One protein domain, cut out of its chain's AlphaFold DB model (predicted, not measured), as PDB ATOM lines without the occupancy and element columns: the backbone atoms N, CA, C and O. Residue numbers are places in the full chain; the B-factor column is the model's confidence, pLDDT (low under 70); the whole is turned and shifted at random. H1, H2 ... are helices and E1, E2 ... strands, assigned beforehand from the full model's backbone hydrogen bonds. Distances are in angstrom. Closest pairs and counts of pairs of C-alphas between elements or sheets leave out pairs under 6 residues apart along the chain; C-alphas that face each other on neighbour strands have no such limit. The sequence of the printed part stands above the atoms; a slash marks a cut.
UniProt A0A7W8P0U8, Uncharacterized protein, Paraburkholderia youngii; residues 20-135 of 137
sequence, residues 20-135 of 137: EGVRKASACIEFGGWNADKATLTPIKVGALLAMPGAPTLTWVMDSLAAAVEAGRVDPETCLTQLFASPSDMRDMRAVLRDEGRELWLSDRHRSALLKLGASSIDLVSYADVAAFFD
ATOM      1  N   GLU A  20     -26.939 -12.795  26.320       81.75
ATOM      2  CA  GLU A  20     -28.175 -12.094  26.668       81.75
ATOM      3  C   GLU A  20     -28.869 -12.739  27.869       81.75
ATOM      4  O   GLU A  20     -29.315 -12.038  28.783       81.75
ATOM      5  N   GLY A  21     -28.947 -14.066  27.890       81.62
ATOM      6  CA  GLY A  21     -29.625 -14.776  28.954       81.62
ATOM      7  C   GLY A  21     -28.847 -14.765  30.274       81.62
ATOM      8  O   GLY A  21     -29.484 -14.677  31.315       81.62
ATOM      9  N   VAL A  22     -27.510 -14.689  30.276       86.31
ATOM     10  CA  VAL A  22     -26.703 -14.494  31.498       86.31
ATOM     11  C   VAL A  22     -27.101 -13.206  32.220       86.31
ATOM     12  O   VAL A  22     -27.215 -13.198  33.447       86.31
ATOM     13  N   ARG A  23     -27.385 -12.120  31.486       85.62
ATOM     14  CA  ARG A  23     -27.875 -10.868  32.091       85.62
ATOM     15  C   ARG A  23     -29.241 -11.052  32.751       85.62
ATOM     16  O   ARG A  23     -29.437 -10.583  33.868       85.62
ATOM     17  N   LYS A  24     -30.164 -11.760  32.089       86.06
ATOM     18  CA  LYS A  24     -31.498 -12.061  32.635       86.06
ATOM     19  C   LYS A  24     -31.411 -13.001  33.846       86.06
ATOM     20  O   LYS A  24     -31.996 -12.713  34.881       86.06
ATOM     21  N   ALA A  25     -30.615 -14.063  33.750       86.75
ATOM     22  CA  ALA A  25     -30.347 -15.025  34.817       86.75
ATOM     23  C   ALA A  25     -29.736 -14.364  36.060       86.75
ATOM     24  O   ALA A  25     -30.139 -14.656  37.182       86.75
ATOM     25  N   SER A  26     -28.804 -13.426  35.865       86.19
ATOM     26  CA  SER A  26     -28.177 -12.686  36.965       86.19
ATOM     27  C   SER A  26     -29.181 -11.830  37.741       86.19
ATOM     28  O   SER A  26     -29.031 -11.681  38.947       86.19
ATOM     29  N   ALA A  27     -30.213 -11.297  37.078       87.94
ATOM     30  CA  ALA A  27     -31.300 -10.581  37.748       87.94
ATOM     31  C   ALA A  27     -32.242 -11.530  38.511       87.94
ATOM     32  O   ALA A  27     -32.825 -11.146  39.516       87.94
ATOM     33  N   CYS A  28     -32.371 -12.784  38.067       92.44
ATOM     34  CA  CYS A  28     -33.225 -13.774  38.725       92.44
ATOM     35  C   CYS A  28     -32.557 -14.466  39.925       92.44
ATOM     36  O   CYS A  28     -33.261 -14.994  40.786       92.44
ATOM     37  N   ILE A  29     -31.220 -14.478  40.004       92.19
ATOM     38  CA  ILE A  29     -30.470 -15.293  40.975       92.19
ATOM     39  C   ILE A  29     -30.786 -14.955  42.439       92.19
ATOM     40  O   ILE A  29     -30.699 -15.824  43.307       92.19
ATOM     41  N   GLU A  30     -31.178 -13.711  42.732       92.81
ATOM     42  CA  GLU A  30     -31.567 -13.284  44.084       92.81
ATOM     43  C   GLU A  30     -32.873 -13.940  44.569       92.81
ATOM     44  O   GLU A  30     -33.099 -14.079  45.775       92.81
ATOM     45  N   PHE A  31     -33.702 -14.411  43.635       95.81
ATOM     46  CA  PHE A  31     -34.944 -15.135  43.902       95.81
ATOM     47  C   PHE A  31     -34.742 -16.653  43.980       95.81
ATOM     48  O   PHE A  31     -35.715 -17.383  44.156       95.81
ATOM     49  N   GLY A  32     -33.499 -17.129  43.891       96.31
ATOM     50  CA  GLY A  32     -33.146 -18.544  43.854       96.31
ATOM     51  C   GLY A  32     -33.020 -19.088  42.430       96.31
ATOM     52  O   GLY A  32     -33.137 -18.353  41.452       96.31
ATOM     53  N   GLY A  33     -32.790 -20.393  42.309       95.56
ATOM     54  CA  GLY A  33     -32.582 -21.097  41.044       95.56
ATOM     55  C   GLY A  33     -31.164 -21.629  40.902       95.56
ATOM     56  O   GLY A  33     -30.429 -21.778  41.889       95.56
ATOM     57  N   TRP A  34     -30.798 -21.972  39.671       96.19
ATOM     58  CA  TRP A  34     -29.489 -22.530  39.365       96.19
ATOM     59  C   TRP A  34     -28.422 -21.441  39.286       96.19
ATOM     60  O   TRP A  34     -28.488 -20.526  38.467       96.19
ATOM     61  N   ASN A  35     -27.391 -21.571  40.114       93.38
ATOM     62  CA  ASN A  35     -26.178 -20.778  40.009       93.38
ATOM     63  C   ASN A  35     -25.143 -21.546  39.178       93.38
ATOM     64  O   ASN A  35     -24.542 -22.500  39.682       93.38
ATOM     65  N   ALA A  36     -24.934 -21.121  37.928       88.19
ATOM     66  CA  ALA A  36     -24.010 -21.770  36.999       88.19
ATOM     67  C   ALA A  36     -22.546 -21.702  37.465       88.19
ATOM     68  O   ALA A  36     -21.839 -22.704  37.374       88.19
ATOM     69  N   ASP A  37     -22.119 -20.578  38.049       88.31
ATOM     70  CA  ASP A  37     -20.738 -20.385  38.517       88.31
ATOM     71  C   ASP A  37     -20.381 -21.327  39.672       88.31
ATOM     72  O   ASP A  37     -19.271 -21.850  39.759       88.31
ATOM     73  N   LYS A  38     -21.332 -21.539  40.587       91.12
ATOM     74  CA  LYS A  38     -21.147 -22.374  41.782       91.12
ATOM     75  C   LYS A  38     -21.619 -23.812  41.587       91.12
ATOM     76  O   LYS A  38     -21.376 -24.639  42.462       91.12
ATOM     77  N   ALA A  39     -22.309 -24.103  40.484       92.00
ATOM     78  CA  ALA A  39     -23.010 -25.359  40.233       92.00
ATOM     79  C   ALA A  39     -23.910 -25.784  41.413       92.00
ATOM     80  O   ALA A  39     -23.837 -26.913  41.908       92.00
ATOM     81  N   THR A  40     -24.732 -24.847  41.896       94.25
ATOM     82  CA  THR A  40     -25.627 -25.055  43.047       94.25
ATOM     83  C   THR A  40     -27.056 -24.668  42.710       94.25
ATOM     84  O   THR A  40     -27.285 -23.669  42.032       94.25
ATOM     85  N   LEU A  41     -28.010 -25.447  43.219       96.25
ATOM     86  CA  LEU A  41     -29.428 -25.117  43.176       96.25
ATOM     87  C   LEU A  41     -29.831 -24.486  44.508       96.25
ATOM     88  O   LEU A  41     -29.563 -25.042  45.573       96.25
ATOM     89  N   THR A  42     -30.474 -23.327  44.438       96.75
ATOM     90  CA  THR A  42     -31.106 -22.677  45.589       96.75
ATOM     91  C   THR A  42     -32.623 -22.654  45.390       96.75
ATOM     92  O   THR A  42     -33.056 -22.425  44.259       96.75
ATOM     93  N   PRO A  43     -33.437 -22.875  46.438       97.38
ATOM     94  CA  PRO A  43     -34.890 -22.897  46.288       97.38
ATOM     95  C   PRO A  43     -35.445 -21.579  45.732       97.38
ATOM     96  O   PRO A  43     -35.114 -20.500  46.231       97.38
ATOM     97  N   ILE A  44     -36.295 -21.671  44.710       97.94
ATOM     98  CA  ILE A  44     -36.859 -20.536  43.975       97.94
ATOM     99  C   ILE A  44     -38.089 -19.985  44.701       97.94
ATOM    100  O   ILE A  44     -39.009 -20.730  45.049       97.94
ATOM    101  N   LYS A  45     -38.124 -18.663  44.874       97.88
ATOM    102  CA  LYS A  45     -39.260 -17.878  45.377       97.88
ATOM    103  C   LYS A  45     -40.077 -17.341  44.200       97.88
ATOM    104  O   LYS A  45     -39.943 -16.174  43.826       97.88
ATOM    105  N   VAL A  46     -40.881 -18.199  43.583       97.00
ATOM    106  CA  VAL A  46     -41.656 -17.894  42.368       97.00
ATOM    107  C   VAL A  46     -42.594 -16.708  42.574       97.00
ATOM    108  O   VAL A  46     -42.635 -15.829  41.718       97.00
ATOM    109  N   GLY A  47     -43.277 -16.616  43.717       96.19
ATOM    110  CA  GLY A  47     -44.180 -15.491  43.981       96.19
ATOM    111  C   GLY A  47     -43.450 -14.140  44.004       96.19
ATOM    112  O   GLY A  47     -43.953 -13.142  43.492       96.19
ATOM    113  N   ALA A  48     -42.224 -14.112  44.537       95.44
ATOM    114  CA  ALA A  48     -41.380 -12.918  44.518       95.44
ATOM    115  C   ALA A  48     -40.825 -12.626  43.113       95.44
ATOM    116  O   ALA A  48     -40.785 -11.468  42.703       95.44
ATOM    117  N   LEU A  49     -40.453 -13.666  42.364       95.69
ATOM    118  CA  LEU A  49     -39.974 -13.542  40.988       95.69
ATOM    119  C   LEU A  49     -41.060 -12.988  40.050       95.69
ATOM    120  O   LEU A  49     -40.772 -12.131  39.223       95.69
ATOM    121  N   LEU A  50     -42.318 -13.406  40.222       95.44
ATOM    122  CA  LEU A  50     -43.464 -12.899  39.456       95.44
ATOM    123  C   LEU A  50     -43.770 -11.420  39.724       95.44
ATOM    124  O   LEU A  50     -44.338 -10.746  38.867       95.44
ATOM    125  N   ALA A  51     -43.384 -10.895  40.889       94.38
ATOM    126  CA  ALA A  51     -43.515  -9.472  41.186       94.38
ATOM    127  C   ALA A  51     -42.473  -8.611  40.446       94.38
ATOM    128  O   ALA A  51     -42.642  -7.392  40.365       94.38
ATOM    129  N   MET A  52     -41.408  -9.215  39.901       92.44
ATOM    130  CA  MET A  52     -40.400  -8.514  39.110       92.44
ATOM    131  C   MET A  52     -40.906  -8.293  37.671       92.44
ATOM    132  O   MET A  52     -41.155  -9.256  36.941       92.44
ATOM    133  N   PRO A  53     -41.023  -7.034  37.204       89.06
ATOM    134  CA  PRO A  53     -41.495  -6.754  35.852       89.06
ATOM    135  C   PRO A  53     -40.592  -7.370  34.778       89.06
ATOM    136  O   PRO A  53     -39.385  -7.133  34.756       89.06
ATOM    137  N   GLY A  54     -41.190  -8.127  33.854       87.50
ATOM    138  CA  GLY A  54     -40.472  -8.746  32.735       87.50
ATOM    139  C   GLY A  54     -39.597  -9.943  33.117       87.50
ATOM    140  O   GLY A  54     -38.747 -10.342  32.317       87.50
ATOM    141  N   ALA A  55     -39.778 -10.512  34.312       91.25
ATOM    142  CA  ALA A  55     -39.081 -11.721  34.727       91.25
ATOM    143  C   ALA A  55     -39.394 -12.898  33.783       91.25
ATOM    144  O   ALA A  55     -40.567 -13.199  33.556       91.25
ATOM    145  N   PRO A  56     -38.381 -13.609  33.252       92.44
ATOM    146  CA  PRO A  56     -38.594 -14.796  32.429       92.44
ATOM    147  C   PRO A  56     -38.866 -16.022  33.318       92.44
ATOM    148  O   PRO A  56     -38.090 -16.975  33.310       92.44
ATOM    149  N   THR A  57     -39.927 -15.987  34.128       94.62
ATOM    150  CA  THR A  57     -40.193 -16.958  35.205       94.62
ATOM    151  C   THR A  57     -40.227 -18.401  34.711       94.62
ATOM    152  O   THR A  57     -39.491 -19.236  35.239       94.62
ATOM    153  N   LEU A  58     -41.021 -18.689  33.672       94.38
ATOM    154  CA  LEU A  58     -41.135 -20.035  33.104       94.38
ATOM    155  C   LEU A  58     -39.767 -20.569  32.658       94.38
ATOM    156  O   LEU A  58     -39.352 -21.647  33.079       94.38
ATOM    157  N   THR A  59     -39.039 -19.787  31.860       94.06
ATOM    158  CA  THR A  59     -37.706 -20.157  31.372       94.06
ATOM    159  C   THR A  59     -36.714 -20.324  32.520       94.06
ATOM    160  O   THR A  59     -36.014 -21.327  32.573       94.06
ATOM    161  N   TRP A  60     -36.675 -19.394  33.478       95.62
ATOM    162  CA  TRP A  60     -35.737 -19.434  34.601       95.62
ATOM    163  C   TRP A  60     -35.905 -20.689  35.458       95.62
ATOM    164  O   TRP A  60     -34.919 -21.356  35.776       95.62
ATOM    165  N   VAL A  61     -37.147 -21.028  35.814       96.50
ATOM    166  CA  VAL A  61     -37.443 -22.202  36.644       96.50
ATOM    167  C   VAL A  61     -37.117 -23.491  35.891       96.50
ATOM    168  O   VAL A  61     -36.431 -24.358  36.436       96.50
ATOM    169  N   MET A  62     -37.555 -23.613  34.637       96.25
ATOM    170  CA  MET A  62     -37.355 -24.833  33.845       96.25
ATOM    171  C   MET A  62     -35.884 -25.056  33.479       96.25
ATOM    172  O   MET A  62     -35.397 -26.187  33.549       96.25
ATOM    173  N   ASP A  63     -35.145 -23.990  33.176       95.62
ATOM    174  CA  ASP A  63     -33.708 -24.070  32.918       95.62
ATOM    175  C   ASP A  63     -32.920 -24.401  34.184       95.62
ATOM    176  O   ASP A  63     -31.975 -25.191  34.138       95.62
ATOM    177  N   SER A  64     -33.334 -23.847  35.329       96.50
ATOM    178  CA  SER A  64     -32.733 -24.178  36.622       96.50
ATOM    179  C   SER A  64     -32.925 -25.651  36.971       96.50
ATOM    180  O   SER A  64     -31.977 -26.307  37.406       96.50
ATOM    181  N   LEU A  65     -34.127 -26.187  36.740       96.38
ATOM    182  CA  LEU A  65     -34.424 -27.607  36.912       96.38
ATOM    183  C   LEU A  65     -33.546 -28.468  36.002       96.38
ATOM    184  O   LEU A  65     -32.901 -29.402  36.476       96.38
ATOM    185  N   ALA A  66     -33.496 -28.149  34.708       95.56
ATOM    186  CA  ALA A  66     -32.740 -28.943  33.748       95.56
ATOM    187  C   ALA A  66     -31.245 -28.973  34.062       95.56
ATOM    188  O   ALA A  66     -30.672 -30.062  34.117       95.56
ATOM    189  N   ALA A  67     -30.622 -27.830  34.359       95.00
ATOM    190  CA  ALA A  67     -29.211 -27.832  34.737       95.00
ATOM    191  C   ALA A  67     -28.943 -28.548  36.055       95.00
ATOM    192  O   ALA A  67     -27.953 -29.270  36.161       95.00
ATOM    193  N   ALA A  68     -29.811 -28.397  37.054       95.44
ATOM    194  CA  ALA A  68     -29.612 -29.070  38.327       95.44
ATOM    195  C   ALA A  68     -29.725 -30.602  38.183       95.44
ATOM    196  O   ALA A  68     -28.935 -31.336  38.782       95.44
ATOM    197  N   VAL A  69     -30.637 -31.088  37.333       95.38
ATOM    198  CA  VAL A  69     -30.748 -32.512  36.975       95.38
ATOM    199  C   VAL A  69     -29.533 -32.987  36.178       95.38
ATOM    200  O   VAL A  69     -28.988 -34.051  36.463       95.38
ATOM    201  N   GLU A  70     -29.074 -32.217  35.193       93.38
ATOM    202  CA  GLU A  70     -27.883 -32.552  34.403       93.38
ATOM    203  C   GLU A  70     -26.607 -32.599  35.242       93.38
ATOM    204  O   GLU A  70     -25.763 -33.467  35.029       93.38
ATOM    205  N   ALA A  71     -26.498 -31.722  36.237       93.00
ATOM    206  CA  ALA A  71     -25.399 -31.702  37.191       93.00
ATOM    207  C   ALA A  71     -25.526 -32.764  38.300       93.00
ATOM    208  O   ALA A  71     -24.645 -32.844  39.159       93.00
ATOM    209  N   GLY A  72     -26.611 -33.550  38.328       93.06
ATOM    210  CA  GLY A  72     -26.866 -34.553  39.368       93.06
ATOM    211  C   GLY A  72     -27.027 -33.950  40.768       93.06
ATOM    212  O   GLY A  72     -26.660 -34.574  41.760       93.06
ATOM    213  N   ARG A  73     -27.513 -32.706  40.852       93.44
ATOM    214  CA  ARG A  73     -27.695 -31.947  42.103       93.44
ATOM    215  C   ARG A  73     -29.118 -32.001  42.647       93.44
ATOM    216  O   ARG A  73     -29.405 -31.312  43.620       93.44
ATOM    217  N   VAL A  74     -29.979 -32.793  42.020       93.06
ATOM    218  CA  VAL A  74     -31.380 -32.957  42.398       93.06
ATOM    219  C   VAL A  74     -31.659 -34.431  42.630       93.06
ATOM    220  O   VAL A  74     -31.269 -35.272  41.822       93.06
ATOM    221  N   ASP A  75     -32.340 -34.722  43.727       91.56
ATOM    222  CA  ASP A  75     -32.870 -36.050  44.018       91.56
ATOM    223  C   ASP A  75     -34.314 -36.144  43.494       91.56
ATOM    224  O   ASP A  75     -35.128 -35.293  43.859       91.56
ATOM    225  N   PRO A  76     -34.662 -37.130  42.643       89.38
ATOM    226  CA  PRO A  76     -36.011 -37.268  42.104       89.38
ATOM    227  C   PRO A  76     -37.126 -37.288  43.151       89.38
ATOM    228  O   PRO A  76     -38.168 -36.675  42.919       89.38
ATOM    229  N   GLU A  77     -36.908 -37.915  44.309       89.00
ATOM    230  CA  GLU A  77     -37.938 -38.038  45.352       89.00
ATOM    231  C   GLU A  77     -38.214 -36.711  46.071       89.00
ATOM    232  O   GLU A  77     -39.322 -36.469  46.548       89.00
ATOM    233  N   THR A  78     -37.216 -35.827  46.126       91.12
ATOM    234  CA  THR A  78     -37.285 -34.542  46.837       91.12
ATOM    235  C   THR A  78     -37.127 -33.338  45.905       91.12
ATOM    236  O   THR A  78     -36.959 -32.207  46.356       91.12
ATOM    237  N   CYS A  79     -37.227 -33.539  44.589       91.94
ATOM    238  CA  CYS A  79     -36.867 -32.519  43.607       91.94
ATOM    239  C   CYS A  79     -37.682 -31.229  43.750       91.94
ATOM    240  O   CYS A  79     -37.121 -30.136  43.711       91.94
ATOM    241  N   LEU A  80     -38.992 -31.338  43.977       92.19
ATOM    242  CA  LEU A  80     -39.873 -30.180  44.120       92.19
ATOM    243  C   LEU A  80     -39.566 -29.393  45.403       92.19
ATOM    244  O   LEU A  80     -39.574 -28.165  45.382       92.19
ATOM    245  N   THR A  81     -39.227 -30.073  46.502       92.69
ATOM    246  CA  THR A  81     -38.866 -29.406  47.765       92.69
ATOM    247  C   THR A  81     -37.461 -28.801  47.727       92.69
ATOM    248  O   THR A  81     -37.187 -27.849  48.454       92.69
ATOM    249  N   GLN A  82     -36.579 -29.304  46.859       94.31
ATOM    250  CA  GLN A  82     -35.277 -28.697  46.567       94.31
ATOM    251  C   GLN A  82     -35.393 -27.497  45.613       94.31
ATOM    252  O   GLN A  82     -34.638 -26.532  45.743       94.31
ATOM    253  N   LEU A  83     -36.323 -27.553  44.656       95.88
ATOM    254  CA  LEU A  83     -36.499 -26.532  43.623       95.88
ATOM    255  C   LEU A  83     -37.257 -25.299  44.122       95.88
ATOM    256  O   LEU A  83     -36.929 -24.194  43.699       95.88
ATOM    257  N   PHE A  84     -38.241 -25.453  45.011       97.06
ATOM    258  CA  PHE A  84     -39.114 -24.357  45.449       97.06
ATOM    259  C   PHE A  84     -38.932 -24.009  46.922       97.06
ATOM    260  O   PHE A  84     -38.802 -24.882  47.776       97.06
ATOM    261  N   ALA A  85     -38.965 -22.713  47.234       96.75
ATOM    262  CA  ALA A  85     -38.811 -22.224  48.603       96.75
ATOM    263  C   ALA A  85     -40.038 -22.514  49.486       96.75
ATOM    264  O   ALA A  85     -39.917 -22.565  50.712       96.75
ATOM    265  N   SER A  86     -41.217 -22.695  48.885       95.69
ATOM    266  CA  SER A  86     -42.457 -22.993  49.596       95.69
ATOM    267  C   SER A  86     -43.489 -23.719  48.717       95.69
ATOM    268  O   SER A  86     -43.441 -23.618  47.489       95.69
ATOM    269  N   PRO A  87     -44.505 -24.375  49.314       94.50
ATOM    270  CA  PRO A  87     -45.635 -24.928  48.560       94.50
ATOM    271  C   PRO A  87     -46.483 -23.874  47.825       94.50
ATOM    272  O   PRO A  87     -47.213 -24.205  46.893       94.50
ATOM    273  N   SER A  88     -46.453 -22.603  48.244       95.38
ATOM    274  CA  SER A  88     -47.053 -21.507  47.463       95.38
ATOM    275  C   SER A  88     -46.296 -21.262  46.167       95.38
ATOM    276  O   SER A  88     -46.936 -21.168  45.130       95.38
ATOM    277  N   ASP A  89     -44.961 -21.271  46.198       96.44
ATOM    278  CA  ASP A  89     -44.145 -21.063  44.996       96.44
ATOM    279  C   ASP A  89     -44.366 -22.171  43.954       96.44
ATOM    280  O   ASP A  89     -44.405 -21.906  42.755       96.44
ATOM    281  N   MET A  90     -44.594 -23.410  44.408       94.81
ATOM    282  CA  MET A  90     -45.009 -24.517  43.536       94.81
ATOM    283  C   MET A  90     -46.351 -24.237  42.848       94.81
ATOM    284  O   MET A  90     -46.487 -24.416  41.637       94.81
ATOM    285  N   ARG A  91     -47.349 -23.777  43.615       94.69
ATOM    286  CA  ARG A  91     -48.678 -23.436  43.082       94.69
ATOM    287  C   ARG A  91     -48.611 -22.277  42.092       94.69
ATOM    288  O   ARG A  91     -49.291 -22.336  41.068       94.69
ATOM    289  N   ASP A  92     -47.778 -21.280  42.370       95.62
ATOM    290  CA  ASP A  92     -47.543 -20.150  41.474       95.62
ATOM    291  C   ASP A  92     -46.885 -20.624  40.171       95.62
ATOM    292  O   ASP A  92     -47.369 -20.298  39.088       95.62
ATOM    293  N   MET A  93     -45.868 -21.493  40.240       95.62
ATOM    294  CA  MET A  93     -45.261 -22.076  39.037       95.62
ATOM    295  C   MET A  93     -46.269 -22.893  38.224       95.62
ATOM    296  O   MET A  93     -46.301 -22.818  36.997       95.62
ATOM    297  N   ARG A  94     -47.144 -23.650  38.887       94.19
ATOM    298  CA  ARG A  94     -48.220 -24.385  38.212       94.19
ATOM    299  C   ARG A  94     -49.199 -23.453  37.489       94.19
ATOM    300  O   ARG A  94     -49.776 -23.853  36.477       94.19
ATOM    301  N   ALA A  95     -49.456 -22.252  38.007       93.75
ATOM    302  CA  ALA A  95     -50.249 -21.249  37.296       93.75
ATOM    303  C   ALA A  95     -49.495 -20.745  36.057       93.75
ATOM    304  O   ALA A  95     -50.035 -20.823  34.958       93.75
ATOM    305  N   VAL A  96     -48.213 -20.391  36.205       94.56
ATOM    306  CA  VAL A  96     -47.334 -19.967  35.099       94.56
ATOM    307  C   VAL A  96     -47.295 -21.000  33.968       94.56
ATOM    308  O   VAL A  96     -47.498 -20.655  32.808       94.56
ATOM    309  N   LEU A  97     -47.104 -22.285  34.287       94.25
ATOM    310  CA  LEU A  97     -47.090 -23.364  33.290       94.25
ATOM    311  C   LEU A  97     -48.411 -23.468  32.518       94.25
ATOM    312  O   LEU A  97     -48.397 -23.720  31.317       94.25
ATOM    313  N   ARG A  98     -49.553 -23.256  33.180       92.06
ATOM    314  CA  ARG A  98     -50.872 -23.310  32.531       92.06
ATOM    315  C   ARG A  98     -51.159 -22.079  31.678       92.06
ATOM    316  O   ARG A  98     -51.729 -22.226  30.599       92.06
ATOM    317  N   ASP A  99     -50.774 -20.903  32.160       90.69
ATOM    318  CA  ASP A  99     -51.149 -19.627  31.554       90.69
ATOM    319  C   ASP A  99     -50.172 -19.221  30.441       90.69
ATOM    320  O   ASP A  99     -50.595 -18.915  29.327       90.69
ATOM    321  N   GLU A 100     -48.865 -19.273  30.709       88.38
ATOM    322  CA  GLU A 100     -47.814 -18.930  29.741       88.38
ATOM    323  C   GLU A 100     -47.418 -20.130  28.870       88.38
ATOM    324  O   GLU A 100     -47.037 -19.974  27.711       88.38
ATOM    325  N   GLY A 101     -47.514 -21.344  29.416       83.12
ATOM    326  CA  GLY A 101     -47.009 -22.558  28.777       83.12
ATOM    327  C   GLY A 101     -47.937 -23.212  27.752       83.12
ATOM    328  O   GLY A 101     -47.521 -24.167  27.098       83.12
ATOM    329  N   ARG A 102     -49.174 -22.724  27.587       83.62
ATOM    330  CA  ARG A 102     -50.201 -23.360  26.737       83.62
ATOM    331  C   ARG A 102     -49.820 -23.442  25.261       83.62
ATOM    332  O   ARG A 102     -50.104 -24.440  24.610       83.62
ATOM    333  N   GLU A 103     -49.185 -22.397  24.749       84.19
ATOM    334  CA  GLU A 103     -48.791 -22.294  23.336       84.19
ATOM    335  C   GLU A 103     -47.300 -22.610  23.128       84.19
ATOM    336  O   GLU A 103     -46.778 -22.503  22.019       84.19
ATOM    337  N   LEU A 104     -46.590 -22.980  24.199       88.19
ATOM    338  CA  LEU A 104     -45.152 -23.216  24.178       88.19
ATOM    339  C   LEU A 104     -44.862 -24.714  24.227       88.19
ATOM    340  O   LEU A 104     -45.226 -25.416  25.173       88.19
ATOM    341  N   TRP A 105     -44.155 -25.197  23.208       90.06
ATOM    342  CA  TRP A 105     -43.650 -26.564  23.196       90.06
ATOM    343  C   TRP A 105     -42.546 -26.731  24.227       90.06
ATOM    344  O   TRP A 105     -41.676 -25.869  24.382       90.06
ATOM    345  N   LEU A 106     -42.583 -27.863  24.916       88.94
ATOM    346  CA  LEU A 106     -41.575 -28.228  25.889       88.94
ATOM    347  C   LEU A 106     -40.238 -28.434  25.174       88.94
ATOM    348  O   LEU A 106     -40.165 -29.148  24.173       88.94
ATOM    349  N   SER A 107     -39.168 -27.824  25.685       91.06
ATOM    350  CA  SER A 107     -37.845 -28.046  25.102       91.06
ATOM    351  C   SER A 107     -37.391 -29.492  25.325       91.06
ATOM    352  O   SER A 107     -37.678 -30.094  26.365       91.06
ATOM    353  N   ASP A 108     -36.610 -30.042  24.392       89.88
ATOM    354  CA  ASP A 108     -36.057 -31.397  24.529       89.88
ATOM    355  C   ASP A 108     -35.231 -31.562  25.813       89.88
ATOM    356  O   ASP A 108     -35.230 -32.627  26.439       89.88
ATOM    357  N   ARG A 109     -34.551 -30.491  26.241       92.06
ATOM    358  CA  ARG A 109     -33.712 -30.485  27.443       92.06
ATOM    359  C   ARG A 109     -34.553 -30.543  28.716       92.06
ATOM    360  O   ARG A 109     -34.281 -31.361  29.594       92.06
ATOM    361  N   HIS A 110     -35.636 -29.767  28.785       94.50
ATOM    362  CA  HIS A 110     -36.591 -29.842  29.899       94.50
ATOM    363  C   HIS A 110     -37.327 -31.175  29.921       94.50
ATOM    364  O   HIS A 110     -37.464 -31.779  30.981       94.50
ATOM    365  N   ARG A 111     -37.736 -31.677  28.752       92.94
ATOM    366  CA  ARG A 111     -38.343 -33.002  28.613       92.94
ATOM    367  C   ARG A 111     -37.415 -34.091  29.140       92.94
ATOM    368  O   ARG A 111     -37.849 -34.944  29.909       92.94
ATOM    369  N   SER A 112     -36.135 -34.059  28.765       92.06
ATOM    370  CA  SER A 112     -35.131 -35.007  29.257       92.06
ATOM    371  C   SER A 112     -34.972 -34.930  30.776       92.06
ATOM    372  O   SER A 112     -34.932 -35.967  31.439       92.06
ATOM    373  N   ALA A 113     -34.930 -33.719  31.337       93.75
ATOM    374  CA  ALA A 113     -34.859 -33.520  32.779       93.75
ATOM    375  C   ALA A 113     -36.085 -34.104  33.498       93.75
ATOM    376  O   ALA A 113     -35.925 -34.892  34.425       93.75
ATOM    377  N   LEU A 114     -37.298 -33.812  33.026       93.69
ATOM    378  CA  LEU A 114     -38.541 -34.336  33.600       93.69
ATOM    379  C   LEU A 114     -38.620 -35.868  33.524       93.69
ATOM    380  O   LEU A 114     -39.011 -36.514  34.494       93.69
ATOM    381  N   LEU A 115     -38.186 -36.472  32.415       92.00
ATOM    382  CA  LEU A 115     -38.110 -37.933  32.296       92.00
ATOM    383  C   LEU A 115     -37.147 -38.549  33.318       92.00
ATOM    384  O   LEU A 115     -37.477 -39.572  33.914       92.00
ATOM    385  N   LYS A 116     -35.987 -37.923  33.563       92.19
ATOM    386  CA  LYS A 116     -35.035 -38.362  34.603       92.19
ATOM    387  C   LYS A 116     -35.611 -38.243  36.015       92.19
ATOM    388  O   LYS A 116     -35.214 -39.005  36.888       92.19
ATOM    389  N   LEU A 117     -36.551 -37.322  36.222       91.56
ATOM    390  CA  LEU A 117     -37.271 -37.144  37.482       91.56
ATOM    391  C   LEU A 117     -38.507 -38.050  37.615       91.56
ATOM    392  O   LEU A 117     -39.231 -37.949  38.598       91.56
ATOM    393  N   GLY A 118     -38.761 -38.941  36.650       88.31
ATOM    394  CA  GLY A 118     -39.850 -39.918  36.730       88.31
ATOM    395  C   GLY A 118     -41.186 -39.459  36.142       88.31
ATOM    396  O   GLY A 118     -42.186 -40.148  36.323       88.31
ATOM    397  N   ALA A 119     -41.231 -38.363  35.378       87.44
ATOM    398  CA  ALA A 119     -42.450 -37.861  34.725       87.44
ATOM    399  C   ALA A 119     -42.897 -38.689  33.493       87.44
ATOM    400  O   ALA A 119     -43.484 -38.152  32.557       87.44
ATOM    401  N   SER A 120     -42.605 -39.992  33.447       83.25
ATOM    402  CA  SER A 120     -42.845 -40.854  32.276       83.25
ATOM    403  C   SER A 120     -44.323 -41.124  31.983       83.25
ATOM    404  O   SER A 120     -44.656 -41.548  30.879       83.25
ATOM    405  N   SER A 121     -45.202 -40.887  32.956       82.31
ATOM    406  CA  SER A 121     -46.657 -41.029  32.838       82.31
ATOM    407  C   SER A 121     -47.371 -39.755  32.371       82.31
ATOM    408  O   SER A 121     -48.580 -39.796  32.150       82.31
ATOM    409  N   ILE A 122     -46.652 -38.635  32.241       84.50
ATOM    410  CA  ILE A 122     -47.192 -37.336  31.828       84.50
ATOM    411  C   ILE A 122     -46.952 -37.154  30.328       84.50
ATOM    412  O   ILE A 122     -45.913 -37.561  29.805       84.50
ATOM    413  N   ASP A 123     -47.898 -36.529  29.631       84.75
ATOM    414  CA  ASP A 123     -47.693 -36.143  28.238       84.75
ATOM    415  C   ASP A 123     -46.735 -34.942  28.173       84.75
ATOM    416  O   ASP A 123     -47.071 -33.834  28.575       84.75
ATOM    417  N   LEU A 124     -45.489 -35.164  27.751       86.69
ATOM    418  CA  LEU A 124     -44.423 -34.153  27.790       86.69
ATOM    419  C   LEU A 124     -44.322 -33.394  26.456       86.69
ATOM    420  O   LEU A 124     -43.273 -33.435  25.806       86.69
ATOM    421  N   VAL A 125     -45.418 -32.757  26.031       87.75
ATOM    422  CA  VAL A 125     -45.519 -32.039  24.745       87.75
ATOM    423  C   VAL A 125     -45.412 -30.529  24.935       87.75
ATOM    424  O   VAL A 125     -44.546 -29.895  24.328       87.75
ATOM    425  N   SER A 126     -46.254 -29.942  25.782       91.44
ATOM    426  CA  SER A 126     -46.232 -28.512  26.105       91.44
ATOM    427  C   SER A 126     -45.869 -28.262  27.566       91.44
ATOM    428  O   SER A 126     -45.946 -29.153  28.414       91.44
ATOM    429  N   TYR A 127     -45.497 -27.023  27.892       92.06
ATOM    430  CA  TYR A 127     -45.295 -26.647  29.294       92.06
ATOM    431  C   TYR A 127     -46.598 -26.708  30.108       92.06
ATOM    432  O   TYR A 127     -46.552 -26.976  31.308       92.06
ATOM    433  N   ALA A 128     -47.760 -26.515  29.480       91.31
ATOM    434  CA  ALA A 128     -49.040 -26.661  30.170       91.31
ATOM    435  C   ALA A 128     -49.322 -28.114  30.582       91.31
ATOM    436  O   ALA A 128     -49.834 -28.341  31.681       91.31
ATOM    437  N   ASP A 129     -48.935 -29.093  29.760       89.50
ATOM    438  CA  ASP A 129     -49.165 -30.515  30.049       89.50
ATOM    439  C   ASP A 129     -48.356 -30.992  31.264       89.50
ATOM    440  O   ASP A 129     -48.815 -31.818  32.056       89.50
ATOM    441  N   VAL A 130     -47.173 -30.406  31.478       91.31
ATOM    442  CA  VAL A 130     -46.308 -30.761  32.612       91.31
ATOM    443  C   VAL A 130     -46.707 -30.081  33.918       91.31
ATOM    444  O   VAL A 130     -46.145 -30.404  34.960       91.31
ATOM    445  N   ALA A 131     -47.703 -29.189  33.924       91.31
ATOM    446  CA  ALA A 131     -48.142 -28.487  35.131       91.31
ATOM    447  C   ALA A 131     -48.586 -29.437  36.260       91.31
ATOM    448  O   ALA A 131     -48.443 -29.104  37.435       91.31
ATOM    449  N   ALA A 132     -49.097 -30.627  35.919       86.81
ATOM    450  CA  ALA A 132     -49.477 -31.654  36.892       86.81
ATOM    451  C   ALA A 132     -48.280 -32.225  37.676       86.81
ATOM    452  O   ALA A 132     -48.456 -32.667  38.806       86.81
ATOM    453  N   PHE A 133     -47.066 -32.173  37.115       89.00
ATOM    454  CA  PHE A 133     -45.842 -32.567  37.819       89.00
ATOM    455  C   PHE A 133     -45.545 -31.654  39.018       89.00
ATOM    456  O   PHE A 133     -44.940 -32.084  39.991       89.00
ATOM    457  N   PHE A 134     -45.985 -30.395  38.958       87.75
ATOM    458  CA  PHE A 134     -45.704 -29.363  39.959       87.75
ATOM    459  C   PHE A 134     -46.824 -29.219  41.004       87.75
ATOM    460  O   PHE A 134     -46.949 -28.172  41.643       87.75
ATOM    461  N   ASP A 135     -47.664 -30.244  41.177       79.56
ATOM    462  CA  ASP A 135     -48.713 -30.239  42.197       79.56
ATOM    463  C   ASP A 135     -48.124 -30.611  43.572       79.56
ATOM    464  O   ASP A 135     -47.465 -31.648  43.684       79.56
TER     465      ASP A 135
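This is residues 20 to 135 of the 137 residues of an uncharacterized protein of Paraburkholderia youngii (UniProt A0A7W8P0U8). Look for a rounded helical body built round one helix, H3, which runs through the middle: the small hairpin of E1 and E2 covers one side of it, and H6 crosses it on the opposite side. H5 meets the first end of H3, with H7 side by side with it and short H2 packed on it, while H1 and the unnamed residues 117 to 128 lie far out toward opposite ends of the longest axis. The printed part has 116 residues, with seven named helices and two named strands in the order H1 E1 E2 H2 H3 H4 H5 H6 H7; the two strands are antiparallel and the class is mostly helix. The whole is compact, with a radius of gyration of the C-alphas of 12.8 A and spans of 34 by 29 by 28 A.

Start at H1, residues 20 to 31, which touches H2, residues 46 to 50, with residues 28 to 31 alone; their closest C-alphas, Phe 31 and Leu 49, are 6.0 A apart. In the hairpin of E1, residues 33 to 35, and E2, residues 40 to 42, find N 33 and O 42 within hydrogen-bond range at 2.8 A. Next comes H3, residues 57 to 70, whose closest C-alpha to E1 is that of Ser 64, 4.6 A from that of Trp 34. H4, residues 76 to 83, is close to H3 but not clearly touching, with Leu 65 and Leu 83 closest at 7.1 A between C-alphas. H5, residues 87 to 99, touches H2, where the closest C-alphas, Val 46 and Asp 89, are 4.8 A apart. H5 also touches H3, closest at the C-alphas of Leu 58 and Val 96, 6.5 A, at a steep tilt of 68 degrees, only just short of about perpendicular. H6, residues 108 to 116, touches H3 at a steep tilt of 57 degrees, the same way, with the C-alphas of Ala 66 and Ala 113 closest at 5.1 A. H7, residues 129 to 134, touches H5 at a shallow tilt of 5 degrees, opposite ways, with the C-alphas of Arg 94 and Ala 131 closest at 5.1 A. Every O i to N i+4 pair is within hydrogen-bond range in H2, H3, H5 and H6, against 6 of 8 in H1, 2 of 4 in H4 and 0 of 2 in H7, where 2 of 3 O i to N i+3 pairs are.

Find C-alpha 20 at (-28.175, -12.094, 26.668); from there H1 runs 18.8 A. H3 begins at C-alpha 57, (-40.193, -16.958, 35.205), and runs 19.9 A; H5 runs 18.6 A and H6 12.3 A. H7 ends at C-alpha 134, (-45.704, -29.363, 39.959).

The C-alphas farthest apart, those of Arg 23 and Ser 121, are 35.5 A apart. The printed part has no cut, the link from H6 to H7 is long, with 12 residues, and no printed residue has a pLDDT under 70.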